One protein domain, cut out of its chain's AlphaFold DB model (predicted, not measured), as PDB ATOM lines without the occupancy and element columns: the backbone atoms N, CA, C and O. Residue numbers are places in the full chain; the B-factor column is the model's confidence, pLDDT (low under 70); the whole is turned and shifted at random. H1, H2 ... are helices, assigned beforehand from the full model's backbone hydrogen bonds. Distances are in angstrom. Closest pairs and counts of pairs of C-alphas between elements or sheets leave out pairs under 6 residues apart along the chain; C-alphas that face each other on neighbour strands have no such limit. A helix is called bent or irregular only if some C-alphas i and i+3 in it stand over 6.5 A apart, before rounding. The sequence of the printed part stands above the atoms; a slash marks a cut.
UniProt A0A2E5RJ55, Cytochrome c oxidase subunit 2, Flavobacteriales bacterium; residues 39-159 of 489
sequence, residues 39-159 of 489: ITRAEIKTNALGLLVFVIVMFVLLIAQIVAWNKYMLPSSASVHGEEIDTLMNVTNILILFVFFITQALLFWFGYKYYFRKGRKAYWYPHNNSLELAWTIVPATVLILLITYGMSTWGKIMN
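What this domain is: This is residues 39 to 159 of the 489 residues of the protein "Cytochrome c oxidase subunit 2" of Flavobacteriales bacterium (UniProt A0A2E5RJ55). Three long helices stand side by side in one flat, loose zigzag layer, with H2 in the middle, H1 along one side of it and H3 along the other. Each hairpin is open at its link: H1 swings away from H2 towards its own last residues, 60 to 72, and H3 is spread from H2 over its first residues, 129 to 141, while residues 114 to 128 make a long loop round the open side between H2 and H3. The printed part has 121 residues with three named helices, H1, H2 and H3 in that order, and no named strand; the class is all helix. The whole is extended, with a radius of gyration of the C-alphas of 21.0 A, and its C-alphas span 66 by 40 by 13 A.

Where its parts are: The longest helix by residues, H2, has residues 80 to 113 and measures 49.9 A from first to last C-alpha; C-alpha 80 is at (51.585, 205.955, 236.230). H1, residues 41 to 72, begins with C-alpha 41 at (80.310, 183.271, 187.093) and measures 46.9 A. H1 is irregular, but only just: C-alphas 68 and 71 are 6.9 A apart. H3, residues 129 to 158, measures 42.5 A and ends with C-alpha 158 at (62.487, 203.253, 243.210).

How they stand to each other: H2 touches both other helices. H1 and H2 form a helical hairpin, running opposite ways at a shallow tilt of 11 degrees. They touch through residues 48 to 59 of H1 and 101 to 112 of H2 alone, and their closest C-alphas, those of Ala 48 and Tyr 112, are 4.7 A apart. H2 and H3 form a second helical hairpin, running opposite ways at a shallow tilt of 18 degrees. They touch through residues 81 to 92 of H2 and 146 to 157 of H3 alone, and their closest C-alphas, those of His 81 and Ile 157, are 6.5 A apart. H1 and H3 are apart. Of the O i to N i+4 pairs, 29 of 30 in H2, 25 of 28 in H1 and 25 of 26 in H3 are within hydrogen-bond range.

The domain as a whole: The two C-alphas farthest apart, those of Gly 119 and Asn 159, are 66.5 A apart. Residues 60 to 75, of which 60 to 72 belong to H1, stand free, and so do residues 123 to 141, of which 129 to 141 belong to H3. The link from H1 to H2 is short, with 7 residues; the link from H2 to H3 is long, with 15. The printed part has no cut. The mean pLDDT of the printed part is 93.5, and no printed residue is under 70.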
ATOM      1  N   ILE A  39      82.952 176.704 190.115       71.31
ATOM      2  CA  ILE A  39      81.858 177.646 190.365       71.31
ATOM      3  C   ILE A  39      81.750 178.604 189.181       71.31
ATOM      4  O   ILE A  39      82.643 179.417 188.924       71.31
ATOM      5  N   THR A  40      80.621 178.563 188.478       81.62
ATOM      6  CA  THR A  40      80.410 179.422 187.313       81.62
ATOM      7  C   THR A  40      80.178 180.879 187.726       81.62
ATOM      8  O   THR A  40      79.562 181.192 188.748       81.62
ATOM      9  N   ARG A  41      80.586 181.834 186.879       81.31
ATOM     10  CA  ARG A  41      80.310 183.271 187.093       81.31
ATOM     11  C   ARG A  41      78.814 183.566 187.273       81.31
ATOM     12  O   ARG A  41      78.457 184.517 187.972       81.31
ATOM     13  N   ALA A  42      77.962 182.785 186.610       83.62
ATOM     14  CA  ALA A  42      76.517 182.886 186.730       83.62
ATOM     15  C   ALA A  42      76.060 182.524 188.151       83.62
ATOM     16  O   ALA A  42      75.366 183.325 188.768       83.62
ATOM     17  N   GLU A  43      76.524 181.401 188.706       85.81
ATOM     18  CA  GLU A  43      76.203 180.971 190.075       85.81
ATOM     19  C   GLU A  43      76.650 181.989 191.126       85.81
ATOM     20  O   GLU A  43      75.872 182.343 192.009       85.81
ATOM     21  N   ILE A  44      77.857 182.549 190.997       89.06
ATOM     22  CA  ILE A  44      78.352 183.568 191.938       89.06
ATOM     23  C   ILE A  44      77.479 184.829 191.889       89.06
ATOM     24  O   ILE A  44      77.122 185.385 192.929       89.06
ATOM     25  N   LYS A  45      77.107 185.287 190.685       88.75
ATOM     26  CA  LYS A  45      76.227 186.453 190.513       88.75
ATOM     27  C   LYS A  45      74.828 186.181 191.072       88.75
ATOM     28  O   LYS A  45      74.257 187.070 191.701       88.75
ATOM     29  N   THR A  46      74.294 184.981 190.856       91.25
ATOM     30  CA  THR A  46      72.995 184.559 191.390       91.25
ATOM     31  C   THR A  46      73.015 184.533 192.913       91.25
ATOM     32  O   THR A  46      72.142 185.142 193.520       91.25
ATOM     33  N   ASN A  47      74.034 183.938 193.538       91.75
ATOM     34  CA  ASN A  47      74.174 183.926 194.997       91.75
ATOM     35  C   ASN A  47      74.307 185.343 195.567       91.75
ATOM     36  O   ASN A  47      73.642 185.683 196.541       91.75
ATOM     37  N   ALA A  48      75.101 186.202 194.927       93.06
ATOM     38  CA  ALA A  48      75.243 187.595 195.336       93.06
ATOM     39  C   ALA A  48      73.915 188.366 195.264       93.06
ATOM     40  O   ALA A  48      73.590 189.116 196.180       93.06
ATOM     41  N   LEU A  49      73.137 188.192 194.189       94.75
ATOM     42  CA  LEU A  49      71.798 188.778 194.085       94.75
ATOM     43  C   LEU A  49      70.847 188.171 195.128       94.75
ATOM     44  O   LEU A  49      70.059 188.894 195.733       94.75
ATOM     45  N   GLY A  50      70.968 186.866 195.375       94.44
ATOM     46  CA  GLY A  50      70.234 186.138 196.403       94.44
ATOM     47  C   GLY A  50      70.431 186.727 197.800       94.44
ATOM     48  O   GLY A  50      69.458 186.825 198.535       94.44
ATOM     49  N   LEU A  51      71.631 187.215 198.140       95.06
ATOM     50  CA  LEU A  51      71.886 187.918 199.407       95.06
ATOM     51  C   LEU A  51      71.054 189.205 199.555       95.06
ATOM     52  O   LEU A  51      70.567 189.496 200.647       95.06
ATOM     53  N   LEU A  52      70.850 189.963 198.470       96.38
ATOM     54  CA  LEU A  52      69.998 191.161 198.496       96.38
ATOM     55  C   LEU A  52      68.516 190.804 198.616       96.38
ATOM     56  O   LEU A  52      67.781 191.436 199.371       96.38
ATOM     57  N   VAL A  53      68.073 189.783 197.882       96.88
ATOM     58  CA  VAL A  53      66.694 189.290 197.994       96.88
ATOM     59  C   VAL A  53      66.440 188.780 199.411       96.88
ATOM     60  O   VAL A  53      65.421 189.114 200.008       96.88
ATOM     61  N   PHE A  54      67.393 188.039 199.977       96.62
ATOM     62  CA  PHE A  54      67.314 187.503 201.327       96.62
ATOM     63  C   PHE A  54      67.110 188.603 202.370       96.62
ATOM     64  O   PHE A  54      66.177 188.498 203.160       96.62
ATOM     65  N   VAL A  55      67.917 189.672 202.365       97.56
ATOM     66  CA  VAL A  55      67.777 190.738 203.374       97.56
ATOM     67  C   VAL A  55      66.443 191.478 203.255       97.56
ATOM     68  O   VAL A  55      65.829 191.794 204.271       97.56
ATOM     69  N   ILE A  56      65.940 191.688 202.033       97.88
ATOM     70  CA  ILE A  56      64.623 192.302 201.811       97.88
ATOM     71  C   ILE A  56      63.519 191.399 202.368       97.88
ATOM     72  O   ILE A  56      62.669 191.862 203.125       97.88
ATOM     73  N   VAL A  57      63.547 190.106 202.033       97.75
ATOM     74  CA  VAL A  57      62.572 189.130 202.539       97.75
ATOM     75  C   VAL A  57      62.646 189.031 204.062       97.75
ATOM     76  O   VAL A  57      61.612 189.048 204.720       97.75
ATOM     77  N   MET A  58      63.850 188.998 204.637       97.69
ATOM     78  CA  MET A  58      64.065 188.973 206.084       97.69
ATOM     79  C   MET A  58      63.441 190.197 206.766       97.69
ATOM     80  O   MET A  58      62.748 190.044 207.768       97.69
ATOM     81  N   PHE A  59      63.637 191.399 206.220       98.19
ATOM     82  CA  PHE A  59      63.032 192.622 206.754       98.19
ATOM     83  C   PHE A  59      61.507 192.612 206.662       98.19
ATOM     84  O   PHE A  59      60.841 192.959 207.636       98.19
ATOM     85  N   VAL A  60      60.946 192.173 205.532       98.12
ATOM     86  CA  VAL A  60      59.491 192.049 205.369       98.12
ATOM     87  C   VAL A  60      58.916 191.046 206.369       98.12
ATOM     88  O   VAL A  60      57.928 191.353 207.030       98.12
ATOM     89  N   LEU A  61      59.542 189.875 206.525       97.94
ATOM     90  CA  LEU A  61      59.094 188.850 207.470       97.94
ATOM     91  C   LEU A  61      59.204 189.317 208.922       97.94
ATOM     92  O   LEU A  61      58.280 189.080 209.693       97.94
ATOM     93  N   LEU A  62      60.282 190.017 209.287       96.81
ATOM     94  CA  LEU A  62      60.439 190.594 210.622       96.81
ATOM     95  C   LEU A  62      59.320 191.598 210.927       96.81
ATOM     96  O   LEU A  62      58.674 191.500 211.968       96.81
ATOM     97  N   ILE A  63      59.061 192.542 210.017       97.38
ATOM     98  CA  ILE A  63      57.993 193.539 210.187       97.38
ATOM     99  C   ILE A  63      56.631 192.843 210.265       97.38
ATOM    100  O   ILE A  63      55.831 193.154 211.146       97.38
ATOM    101  N   ALA A  64      56.382 191.859 209.397       97.44
ATOM    102  CA  ALA A  64      55.157 191.070 209.424       97.44
ATOM    103  C   ALA A  64      54.981 190.327 210.759       97.44
ATOM    104  O   ALA A  64      53.874 190.306 211.291       97.44
ATOM    105  N   GLN A  65      56.050 189.767 211.336       96.62
ATOM    106  CA  GLN A  65      56.011 189.127 212.653       96.62
ATOM    107  C   GLN A  65      55.707 190.130 213.767       96.62
ATOM    108  O   GLN A  65      54.819 189.870 214.573       96.62
ATOM    109  N   ILE A  66      56.381 191.282 213.790       95.31
ATOM    110  CA  ILE A  66      56.132 192.325 214.796       95.31
ATOM    111  C   ILE A  66      54.662 192.763 214.756       95.31
ATOM    112  O   ILE A  66      54.006 192.795 215.793       95.31
ATOM    113  N   VAL A  67      54.118 193.033 213.565       95.56
ATOM    114  CA  VAL A  67      52.719 193.460 213.400       95.56
ATOM    115  C   VAL A  67      51.742 192.340 213.769       95.56
ATOM    116  O   VAL A  67      50.813 192.569 214.542       95.56
ATOM    117  N   ALA A  68      51.949 191.121 213.262       95.06
ATOM    118  CA  ALA A  68      51.015 190.012 213.467       95.06
ATOM    119  C   ALA A  68      50.976 189.508 214.919       95.06
ATOM    120  O   ALA A  68      49.926 189.070 215.386       95.06
ATOM    121  N   TRP A  69      52.103 189.567 215.636       95.00
ATOM    122  CA  TRP A  69      52.217 189.062 217.008       95.00
ATOM    123  C   TRP A  69      52.009 190.144 218.076       95.00
ATOM    124  O   TRP A  69      51.874 189.806 219.252       95.00
ATOM    125  N   ASN A  70      51.891 191.425 217.697       94.00
ATOM    126  CA  ASN A  70      51.627 192.527 218.633       94.00
ATOM    127  C   ASN A  70      50.338 192.338 219.456       94.00
ATOM    128  O   ASN A  70      50.254 192.829 220.584       94.00
ATOM    129  N   LYS A  71      49.350 191.603 218.930       94.56
ATOM    130  CA  LYS A  71      48.103 191.288 219.646       94.56
ATOM    131  C   LYS A  71      48.309 190.456 220.921       94.56
ATOM    132  O   LYS A  71      47.478 190.532 221.815       94.56
ATOM    133  N   TYR A  72      49.408 189.698 221.026       92.81
ATOM    134  CA  TYR A  72      49.747 188.899 222.218       92.81
ATOM    135  C   TYR A  72      50.668 189.628 223.203       92.81
ATOM    136  O   TYR A  72      50.978 189.101 224.272       92.81
ATOM    137  N   MET A  73      51.159 190.814 222.839       92.00
ATOM    138  CA  MET A  73      51.938 191.638 223.756       92.00
ATOM    139  C   MET A  73      51.017 192.227 224.821       92.00
ATOM    140  O   MET A  73      49.829 192.429 224.572       92.00
ATOM    141  N   LEU A  74      51.570 192.558 225.988       92.00
ATOM    142  CA  LEU A  74      50.803 193.235 227.031       92.00
ATOM    143  C   LEU A  74      50.174 194.536 226.486       92.00
ATOM    144  O   LEU A  74      50.799 195.202 225.650       92.00
ATOM    145  N   PRO A  75      48.972 194.911 226.961       93.75
ATOM    146  CA  PRO A  75      48.436 196.248 226.741       93.75
ATOM    147  C   PRO A  75      49.355 197.318 227.340       93.75
ATOM    148  O   PRO A  75      50.227 197.001 228.170       93.75
ATOM    149  N   SER A  76      49.150 198.579 226.958       94.19
ATOM    150  CA  SER A  76      49.837 199.712 227.592       94.19
ATOM    151  C   SER A  76      49.669 199.685 229.116       94.19
ATOM    152  O   SER A  76      48.667 199.192 229.653       94.19
ATOM    153  N   SER A  77      50.685 200.155 229.841       95.25
ATOM    154  CA  SER A  77      50.702 200.012 231.294       95.25
ATOM    155  C   SER A  77      49.510 200.674 231.995       95.25
ATOM    156  O   SER A  77      49.132 201.806 231.695       95.25
ATOM    157  N   ALA A  78      48.975 199.973 232.995       95.38
ATOM    158  CA  ALA A  78      47.896 200.435 233.862       95.38
ATOM    159  C   ALA A  78      48.375 201.207 235.104       95.38
ATOM    160  O   ALA A  78      47.586 201.492 236.002       95.38
ATOM    161  N   SER A  79      49.665 201.546 235.191       94.81
ATOM    162  CA  SER A  79      50.226 202.357 236.276       94.81
ATOM    163  C   SER A  79      50.853 203.646 235.744       94.81
ATOM    164  O   SER A  79      51.247 203.716 234.577       94.81
ATOM    165  N   VAL A  80      50.952 204.671 236.594       93.12
ATOM    166  CA  VAL A  80      51.585 205.955 236.230       93.12
ATOM    167  C   VAL A  80      53.048 205.748 235.836       93.12
ATOM    168  O   VAL A  80      53.454 206.060 234.723       93.12
ATOM    169  N   HIS A  81      53.835 205.119 236.707       91.38
ATOM    170  CA  HIS A  81      55.253 204.854 236.448       91.38
ATOM    171  C   HIS A  81      55.506 203.896 235.270       91.38
ATOM    172  O   HIS A  81      56.542 203.974 234.607       91.38
ATOM    173  N   GLY A  82      54.576 202.981 234.992       93.44
ATOM    174  CA  GLY A  82      54.732 202.017 233.913       93.44
ATOM    175  C   GLY A  82      54.677 202.643 232.517       93.44
ATOM    176  O   GLY A  82      55.245 202.066 231.592       93.44
ATOM    177  N   GLU A  83      54.089 203.834 232.352       93.00
ATOM    178  CA  GLU A  83      54.171 204.595 231.092       93.00
ATOM    179  C   GLU A  83      55.590 205.070 230.788       93.00
ATOM    180  O   GLU A  83      56.035 204.999 229.637       93.00
ATOM    181  N   GLU A  84      56.329 205.524 231.806       92.50
ATOM    182  CA  GLU A  84      57.730 205.919 231.635       92.50
ATOM    183  C   GLU A  84      58.575 204.706 231.211       92.50
ATOM    184  O   GLU A  84      59.411 204.806 230.308       92.50
ATOM    185  N   ILE A  85      58.301 203.531 231.796       94.00
ATOM    186  CA  ILE A  85      58.958 202.266 231.433       94.00
ATOM    187  C   ILE A  85      58.616 201.858 229.993       94.00
ATOM    188  O   ILE A  85      59.524 201.543 229.220       94.00
ATOM    189  N   ASP A  86      57.336 201.877 229.610       95.00
ATOM    190  CA  ASP A  86      56.901 201.541 228.249       95.00
ATOM    191  C   ASP A  86      57.517 202.513 227.223       95.00
ATOM    192  O   ASP A  86      57.980 202.097 226.158       95.00
ATOM    193  N   THR A  87      57.633 203.801 227.564       94.62
ATOM    194  CA  THR A  87      58.302 204.808 226.726       94.62
ATOM    195  C   THR A  87      59.791 204.511 226.561       94.62
ATOM    196  O   THR A  87      60.302 204.520 225.438       94.62
ATOM    197  N   LEU A  88      60.502 204.209 227.653       94.50
ATOM    198  CA  LEU A  88      61.918 203.831 227.612       94.50
ATOM    199  C   LEU A  88      62.140 202.569 226.766       94.50
ATOM    200  O   LEU A  88      63.070 202.524 225.954       94.50
ATOM    201  N   MET A  89      61.268 201.569 226.913       94.50
ATOM    202  CA  MET A  89      61.277 200.352 226.104       94.50
ATOM    203  C   MET A  89      61.073 200.669 224.617       94.50
ATOM    204  O   MET A  89      61.845 200.202 223.779       94.50
ATOM    205  N   ASN A  90      60.094 201.511 224.276       94.94
ATOM    206  CA  ASN A  90      59.814 201.904 222.894       94.94
ATOM    207  C   ASN A  90      60.985 202.662 222.255       94.94
ATOM    208  O   ASN A  90      61.408 202.311 221.155       94.94
ATOM    209  N   VAL A  91      61.561 203.646 222.955       95.62
ATOM    210  CA  VAL A  91      62.747 204.385 222.485       95.62
ATOM    211  C   VAL A  91      63.919 203.432 222.243       95.62
ATOM    212  O   VAL A  91      64.563 203.489 221.195       95.62
ATOM    213  N   THR A  92      64.164 202.516 223.183       96.06
ATOM    214  CA  THR A  92      65.245 201.526 223.081       96.06
ATOM    215  C   THR A  92      65.029 200.582 221.898       96.06
ATOM    216  O   THR A  92      65.949 200.361 221.109       96.06
ATOM    217  N   ASN A  93      63.810 200.069 221.719       95.75
ATOM    218  CA  ASN A  93      63.467 199.176 220.614       95.75
ATOM    219  C   ASN A  93      63.592 199.866 219.253       95.75
ATOM    220  O   ASN A  93      64.173 199.286 218.338       95.75
ATOM    221  N   ILE A  94      63.111 201.107 219.115       96.56
ATOM    222  CA  ILE A  94      63.255 201.893 217.880       96.56
ATOM    223  C   ILE A  94      64.737 202.070 217.537       96.56
ATOM    224  O   ILE A  94      65.135 201.855 216.391       96.56
ATOM    225  N   LEU A  95      65.566 202.409 218.527       96.62
ATOM    226  CA  LEU A  95      66.999 202.612 218.337       96.62
ATOM    227  C   LEU A  95      67.717 201.326 217.903       96.62
ATOM    228  O   LEU A  95      68.484 201.343 216.939       96.62
ATOM    229  N   ILE A  96      67.447 200.204 218.575       96.88
ATOM    230  CA  ILE A  96      68.048 198.906 218.238       96.88
ATOM    231  C   ILE A  96      67.601 198.451 216.848       96.88
ATOM    232  O   ILE A  96      68.441 198.037 216.051       96.88
ATOM    233  N   LEU A  97      66.307 198.560 216.527       97.44
ATOM    234  CA  LEU A  97      65.787 198.186 215.212       97.44
ATOM    235  C   LEU A  97      66.389 199.054 214.107       97.44
ATOM    236  O   LEU A  97      66.801 198.523 213.080       97.44
ATOM    237  N   PHE A  98      66.517 200.364 214.321       97.06
ATOM    238  CA  PHE A  98      67.164 201.265 213.369       97.06
ATOM    239  C   PHE A  98      68.605 200.831 213.053       97.06
ATOM    240  O   PHE A  98      68.965 200.666 211.883       97.06
ATOM    241  N   VAL A  99      69.417 200.572 214.085       97.12
ATOM    242  CA  VAL A  99      70.798 200.089 213.913       97.12
ATOM    243  C   VAL A  99      70.820 198.706 213.257       97.12
ATOM    244  O   VAL A  99      71.643 198.459 212.372       97.12
ATOM    245  N   PHE A 100      69.904 197.812 213.629       98.00
ATOM    246  CA  PHE A 100      69.753 196.496 213.013       98.00
ATOM    247  C   PHE A 100      69.480 196.604 211.506       98.00
ATOM    248  O   PHE A 100      70.222 196.024 210.718       98.00
ATOM    249  N   PHE A 101      68.492 197.393 211.073       98.25
ATOM    250  CA  PHE A 101      68.181 197.550 209.648       98.25
ATOM    251  C   PHE A 101      69.382 198.079 208.856       98.25
ATOM    252  O   PHE A 101      69.685 197.556 207.785       98.25
ATOM    253  N   ILE A 102      70.113 199.060 209.392       97.75
ATOM    254  CA  ILE A 102      71.304 199.610 208.728       97.75
ATOM    255  C   ILE A 102      72.420 198.570 208.638       97.75
ATOM    256  O   ILE A 102      72.962 198.331 207.558       97.75
ATOM    257  N   THR A 103      72.779 197.947 209.762       97.44
ATOM    258  CA  THR A 103      73.906 197.004 209.826       97.44
ATOM    259  C   THR A 103      73.653 195.763 208.981       97.44
ATOM    260  O   THR A 103      74.537 195.358 208.225       97.44
ATOM    261  N   GLN A 104      72.438 195.210 209.018       98.00
ATOM    262  CA  GLN A 104      72.060 194.087 208.164       98.00
ATOM    263  C   GLN A 104      72.043 194.498 206.687       98.00
ATOM    264  O   GLN A 104      72.643 193.814 205.860       98.00
ATOM    265  N   ALA A 105      71.454 195.647 206.335       98.06
ATOM    266  CA  ALA A 105      71.460 196.120 204.950       98.06
ATOM    267  C   ALA A 105      72.890 196.276 204.406       98.06
ATOM    268  O   ALA A 105      73.176 195.815 203.300       98.06
ATOM    269  N   LEU A 106      73.802 196.861 205.192       97.62
ATOM    270  CA  LEU A 106      75.209 197.015 204.819       97.62
ATOM    271  C   LEU A 106      75.929 195.670 204.687       97.62
ATOM    272  O   LEU A 106      76.663 195.484 203.718       97.62
ATOM    273  N   LEU A 107      75.710 194.733 205.612       97.19
ATOM    274  CA  LEU A 107      76.326 193.405 205.583       97.19
ATOM    275  C   LEU A 107      75.989 192.660 204.281       97.19
ATOM    276  O   LEU A 107      76.888 192.229 203.552       97.19
ATOM    277  N   PHE A 108      74.700 192.565 203.946       97.50
ATOM    278  CA  PHE A 108      74.253 191.881 202.730       97.50
ATOM    279  C   PHE A 108      74.602 192.670 201.462       97.50
ATOM    280  O   PHE A 108      74.998 192.080 200.452       97.50
ATOM    281  N   TRP A 109      74.553 194.006 201.514       97.62
ATOM    282  CA  TRP A 109      75.018 194.847 200.414       97.62
ATOM    283  C   TRP A 109      76.509 194.671 200.139       97.62
ATOM    284  O   TRP A 109      76.898 194.619 198.975       97.62
ATOM    285  N   PHE A 110      77.357 194.532 201.161       95.38
ATOM    286  CA  PHE A 110      78.779 194.262 200.969       95.38
ATOM    287  C   PHE A 110      79.031 192.878 200.378       95.38
ATOM    288  O   PHE A 110      79.854 192.769 199.464       95.38
ATOM    289  N   GLY A 111      78.272 191.861 200.798       93.62
ATOM    290  CA  GLY A 111      78.272 190.549 200.147       93.62
ATOM    291  C   GLY A 111      77.970 190.647 198.646       93.62
ATOM    292  O   GLY A 111      78.680 190.072 197.822       93.62
ATOM    293  N   TYR A 112      76.991 191.472 198.263       94.88
ATOM    294  CA  TYR A 112      76.678 191.751 196.859       94.88
ATOM    295  C   TYR A 112      77.689 192.672 196.149       94.88
ATOM    296  O   TYR A 112      77.986 192.511 194.969       94.88
ATOM    297  N   LYS A 113      78.247 193.682 196.809       92.88
ATOM    298  CA  LYS A 113      79.167 194.635 196.169       92.88
ATOM    299  C   LYS A 113      80.526 194.001 195.886       92.88
ATOM    300  O   LYS A 113      81.176 194.326 194.880       92.88
ATOM    301  N   TYR A 114      80.964 193.122 196.780       91.75
ATOM    302  CA  TYR A 114      82.307 192.552 196.795       91.75
ATOM    303  C   TYR A 114      82.346 191.049 196.500       91.75
ATOM    304  O   TYR A 114      83.396 190.440 196.688       91.75
ATOM    305  N   TYR A 115      81.270 190.460 195.958       90.38
ATOM    306  CA  TYR A 115      81.317 189.076 195.475       90.38
ATOM    307  C   TYR A 115      82.451 188.862 194.456       90.38
ATOM    308  O   TYR A 115      82.868 189.781 193.732       90.38
ATOM    309  N   PHE A 116      82.923 187.619 194.375       88.81
ATOM    310  CA  PHE A 116      84.059 187.236 193.545       88.81
ATOM    311  C   PHE A 116      83.845 187.533 192.050       88.81
ATOM    312  O   PHE A 116      82.859 187.131 191.431       88.81
ATOM    313  N   ARG A 117      84.811 188.212 191.427       86.12
ATOM    314  CA  ARG A 117      84.859 188.422 189.974       86.12
ATOM    315  C   ARG A 117      86.268 188.117 189.484       86.12
ATOM    316  O   ARG A 117      87.216 188.735 189.964       86.12
ATOM    317  N   LYS A 118      86.397 187.219 188.504       83.56
ATOM    318  CA  LYS A 118      87.684 186.893 187.873       83.56
ATOM    319  C   LYS A 118      88.380 188.175 187.395       83.56
ATOM    320  O   LYS A 118      87.747 189.027 186.775       83.56
ATOM    321  N   GLY A 119      89.656 188.332 187.745       83.75
ATOM    322  CA  GLY A 119      90.457 189.523 187.434       83.75
ATOM    323  C   GLY A 119      90.272 190.724 188.376       83.75
ATOM    324  O   GLY A 119      91.046 191.674 188.293       83.75
ATOM    325  N   ARG A 120      89.306 190.702 189.308       85.75
ATOM    326  CA  ARG A 120      89.156 191.745 190.335       85.75
ATOM    327  C   ARG A 120      90.054 191.417 191.525       85.75
ATOM    328  O   ARG A 120      89.802 190.460 192.249       85.75
ATOM    329  N   LYS A 121      91.085 192.229 191.747       86.75
ATOM    330  CA  LYS A 121      91.917 192.135 192.954       86.75
ATOM    331  C   LYS A 121      91.190 192.783 194.135       86.75
ATOM    332  O   LYS A 121      90.552 193.824 193.968       86.75
ATOM    333  N   ALA A 122      91.268 192.158 195.309       85.81
ATOM    334  CA  ALA A 122      90.771 192.758 196.541       85.81
ATOM    335  C   ALA A 122      91.586 194.021 196.853       85.81
ATOM    336  O   ALA A 122      92.812 194.020 196.738       85.81
ATOM    337  N   TYR A 123      90.899 195.102 197.218       85.00
ATOM    338  CA  TYR A 123      91.564 196.312 197.680       85.00
ATOM    339  C   TYR A 123      91.968 196.115 199.142       85.00
ATOM    340  O   TYR A 123      91.108 195.891 199.993       85.00
ATOM    341  N   TRP A 124      93.272 196.155 199.416       86.12
ATOM    342  CA  TRP A 124      93.800 196.050 200.771       86.12
ATOM    343  C   TRP A 124      93.708 197.408 201.466       86.12
ATOM    344  O   TRP A 124      94.388 198.357 201.077       86.12
ATOM    345  N   TYR A 125      92.854 197.493 202.483       85.50
ATOM    346  CA  TYR A 125      92.612 198.712 203.247       85.50
ATOM    347  C   TYR A 125      92.533 198.370 204.741       85.50
ATOM    348  O   TYR A 125      91.461 198.008 205.222       85.50
ATOM    349  N   PRO A 126      93.671 198.389 205.458       89.88
ATOM    350  CA  PRO A 126      93.760 197.762 206.776       89.88
ATOM    351  C   PRO A 126      93.183 198.599 207.924       89.88
ATOM    352  O   PRO A 126      92.884 198.030 208.966       89.88
ATOM    353  N   HIS A 127      93.055 199.919 207.764       90.56
ATOM    354  CA  HIS A 127      92.589 200.814 208.829       90.56
ATOM    355  C   HIS A 127      92.061 202.134 208.264       90.56
ATOM    356  O   HIS A 127      92.449 202.564 207.171       90.56
ATOM    357  N   ASN A 128      91.186 202.777 209.036       95.31
ATOM    358  CA  ASN A 128      90.760 204.154 208.829       95.31
ATOM    359  C   ASN A 128      90.426 204.776 210.180       95.31
ATOM    360  O   ASN A 128      89.309 204.639 210.674       95.31
ATOM    361  N   ASN A 129      91.387 205.518 210.727       95.19
ATOM    362  CA  ASN A 129      91.271 206.122 212.052       95.19
ATOM    363  C   ASN A 129      90.019 207.001 212.201       95.19
ATOM    364  O   ASN A 129      89.424 207.026 213.271       95.19
ATOM    365  N   SER A 130      89.588 207.705 211.148       95.06
ATOM    366  CA  SER A 130      88.390 208.552 211.207       95.06
ATOM    367  C   SER A 130      87.106 207.730 211.317       95.06
ATOM    368  O   SER A 130      86.204 208.092 212.070       95.06
ATOM    369  N   LEU A 131      87.014 206.624 210.574       93.44
ATOM    370  CA  LEU A 131      85.863 205.722 210.624       93.44
ATOM    371  C   LEU A 131      85.840 204.926 211.935       93.44
ATOM    372  O   LEU A 131      84.781 204.787 212.547       93.44
ATOM    373  N   GLU A 132      87.016 204.484 212.381       95.00
ATOM    374  CA  GLU A 132      87.225 203.844 213.678       95.00
ATOM    375  C   GLU A 132      86.788 204.747 214.828       95.00
ATOM    376  O   GLU A 132      86.014 204.342 215.692       95.00
ATOM    377  N   LEU A 133      87.191 206.016 214.788       97.12
ATOM    378  CA  LEU A 133      86.768 207.004 215.767       97.12
ATOM    379  C   LEU A 133      85.246 207.207 215.746       97.12
ATOM    380  O   LEU A 133      84.618 207.265 216.804       97.12
ATOM    381  N   ALA A 134      84.635 207.274 214.559       95.38
ATOM    382  CA  ALA A 134      83.196 207.470 214.418       95.38
ATOM    383  C   ALA A 134      82.383 206.307 215.010       95.38
ATOM    384  O   ALA A 134      81.472 206.546 215.806       95.38
ATOM    385  N   TRP A 135      82.716 205.052 214.682       94.88
ATOM    386  CA  TRP A 135      81.987 203.891 215.210       94.88
ATOM    387  C   TRP A 135      82.292 203.587 216.678       94.88
ATOM    388  O   TRP A 135      81.633 202.737 217.267       94.88
ATOM    389  N   THR A 136      83.280 204.245 217.283       97.00
ATOM    390  CA  THR A 136      83.540 204.153 218.724       97.00
ATOM    391  C   THR A 136      82.798 205.256 219.472       97.00
ATOM    392  O   THR A 136      82.075 204.970 220.426       97.00
ATOM    393  N   ILE A 137      82.919 206.509 219.024       97.81
ATOM    394  CA  ILE A 137      82.307 207.660 219.701       97.81
ATOM    395  C   ILE A 137      80.782 207.630 219.592       97.81
ATOM    396  O   ILE A 137      80.106 207.889 220.588       97.81
ATOM    397  N   VAL A 138      80.224 207.323 218.415       96.31
ATOM    398  CA  VAL A 138      78.767 207.377 218.215       96.31
ATOM    399  C   VAL A 138      78.038 206.376 219.125       96.31
ATOM    400  O   VAL A 138      77.184 206.825 219.894       96.31
ATOM    401  N   PRO A 139      78.374 205.068 219.151       96.12
ATOM    402  CA  PRO A 139      77.723 204.129 220.065       96.12
ATOM    403  C   PRO A 139      77.969 204.459 221.536       96.12
ATOM    404  O   PRO A 139      77.034 204.382 222.328       96.12
ATOM    405  N   ALA A 140      79.185 204.880 221.906       97.88
ATOM    406  CA  ALA A 140      79.482 205.278 223.281       97.88
ATOM    407  C   ALA A 140      78.594 206.448 223.738       97.88
ATOM    408  O   ALA A 140      77.992 206.384 224.807       97.88
ATOM    409  N   THR A 141      78.445 207.481 222.905       97.81
ATOM    410  CA  THR A 141      77.605 208.653 223.201       97.81
ATOM    411  C   THR A 141      76.137 208.262 223.345       97.81
ATOM    412  O   THR A 141      75.485 208.640 224.316       97.81
ATOM    413  N   VAL A 142      75.619 207.463 222.407       96.69
ATOM    414  CA  VAL A 142      74.232 206.980 222.438       96.69
ATOM    415  C   VAL A 142      73.959 206.167 223.704       96.69
ATOM    416  O   VAL A 142      72.955 206.401 224.375       96.69
ATOM    417  N   LEU A 143      74.864 205.252 224.069       96.75
ATOM    418  CA  LEU A 143      74.726 204.443 225.280       96.75
ATOM    419  C   LEU A 143      74.774 205.293 226.549       96.75
ATOM    420  O   LEU A 143      73.965 205.070 227.442       96.75
ATOM    421  N   ILE A 144      75.665 206.286 226.630       97.81
ATOM    422  CA  ILE A 144      75.735 207.198 227.783       97.81
ATOM    423  C   ILE A 144      74.402 207.932 227.973       97.81
ATOM    424  O   ILE A 144      73.886 207.983 229.091       97.81
ATOM    425  N   LEU A 145      73.816 208.459 226.894       96.50
ATOM    426  CA  LEU A 145      72.526 209.154 226.952       96.50
ATOM    427  C   LEU A 145      71.393 208.209 227.376       96.50
ATOM    428  O   LEU A 145      70.603 208.557 228.253       96.50
ATOM    429  N   LEU A 146      71.349 207.001 226.808       95.81
ATOM    430  CA  LEU A 146      70.324 206.008 227.126       95.81
ATOM    431  C   LEU A 146      70.423 205.517 228.577       95.81
ATOM    432  O   LEU A 146      69.411 205.437 229.268       95.81
ATOM    433  N   ILE A 147      71.635 205.233 229.063       96.25
ATOM    434  CA  ILE A 147      71.877 204.822 230.454       96.25
ATOM    435  C   ILE A 147      71.497 205.946 231.415       96.25
ATOM    436  O   ILE A 147      70.865 205.682 232.433       96.25
ATOM    437  N   THR A 148      71.837 207.196 231.094       96.44
ATOM    438  CA  THR A 148      71.473 208.352 231.927       96.44
ATOM    439  C   THR A 148      69.955 208.496 232.031       96.44
ATOM    440  O   THR A 148      69.422 208.644 233.133       96.44
ATOM    441  N   TYR A 149      69.246 208.383 230.905       95.00
ATOM    442  CA  TYR A 149      67.783 208.407 230.879       95.00
ATOM    443  C   TYR A 149      67.170 207.237 231.672       95.00
ATOM    444  O   TYR A 149      66.275 207.442 232.496       95.00
ATOM    445  N   GLY A 150      67.709 206.026 231.500       94.81
ATOM    446  CA  GLY A 150      67.283 204.833 232.232       94.81
ATOM    447  C   GLY A 150      67.512 204.934 233.742       94.81
ATOM    448  O   GLY A 150      66.606 204.632 234.513       94.81
ATOM    449  N   MET A 151      68.681 205.414 234.182       95.06
ATOM    450  CA  MET A 151      68.978 205.610 235.606       95.06
ATOM    451  C   MET A 151      68.096 206.685 236.242       95.06
ATOM    452  O   MET A 151      67.648 206.502 237.371       95.06
ATOM    453  N   SER A 152      67.816 207.783 235.531       93.12
ATOM    454  CA  SER A 152      66.899 208.819 236.020       93.12
ATOM    455  C   SER A 152      65.485 208.268 236.214       93.12
ATOM    456  O   SER A 152      64.900 208.458 237.277       93.12
ATOM    457  N   THR A 153      64.979 207.523 235.226       91.81
ATOM    458  CA  THR A 153      63.668 206.856 235.290       91.81
ATOM    459  C   THR A 153      63.624 205.861 236.453       91.81
ATOM    460  O   THR A 153      62.749 205.935 237.309       91.81
ATOM    461  N   TRP A 154      64.627 204.985 236.563       91.81
ATOM    462  CA  TRP A 154      64.731 204.022 237.663       91.81
ATOM    463  C   TRP A 154      64.758 204.702 239.038       91.81
ATOM    464  O   TRP A 154      64.083 204.251 239.961       91.81
ATOM    465  N   GLY A 155      65.501 205.806 239.167       91.19
ATOM    466  CA  GLY A 155      65.621 206.565 240.408       91.19
ATOM    467  C   GLY A 155      64.287 207.120 240.902       91.19
ATOM    468  O   GLY A 155      63.999 206.975 242.088       91.19
ATOM    469  N   LYS A 156      63.467 207.682 240.003       87.00
ATOM    470  CA  LYS A 156      62.116 208.182 240.321       87.00
ATOM    471  C   LYS A 156      61.182 207.068 240.792       87.00
ATOM    472  O   LYS A 156      60.445 207.244 241.751       87.00
ATOM    473  N   ILE A 157      61.235 205.915 240.124       86.38
ATOM    474  CA  ILE A 157      60.343 204.783 240.409       86.38
ATOM    475  C   ILE A 157      60.715 204.102 241.729       86.38
ATOM    476  O   ILE A 157      59.839 203.722 242.502       86.38
ATOM    477  N   MET A 158      62.012 203.942 242.005       87.12
ATOM    478  CA  MET A 158      62.487 203.253 243.210       87.12
ATOM    479  C   MET A 158      62.561 204.148 244.449       87.12
ATOM    480  O   MET A 158      62.629 203.620 245.557       87.12
ATOM    481  N   ASN A 159      62.526 205.474 244.285       85.31
ATOM    482  CA  ASN A 159      62.521 206.440 245.389       85.31
ATOM    483  C   ASN A 159      61.325 207.400 245.262       85.31
ATOM    484  O   ASN A 159      61.519 208.589 245.014       85.31
TER     485      ASN A 159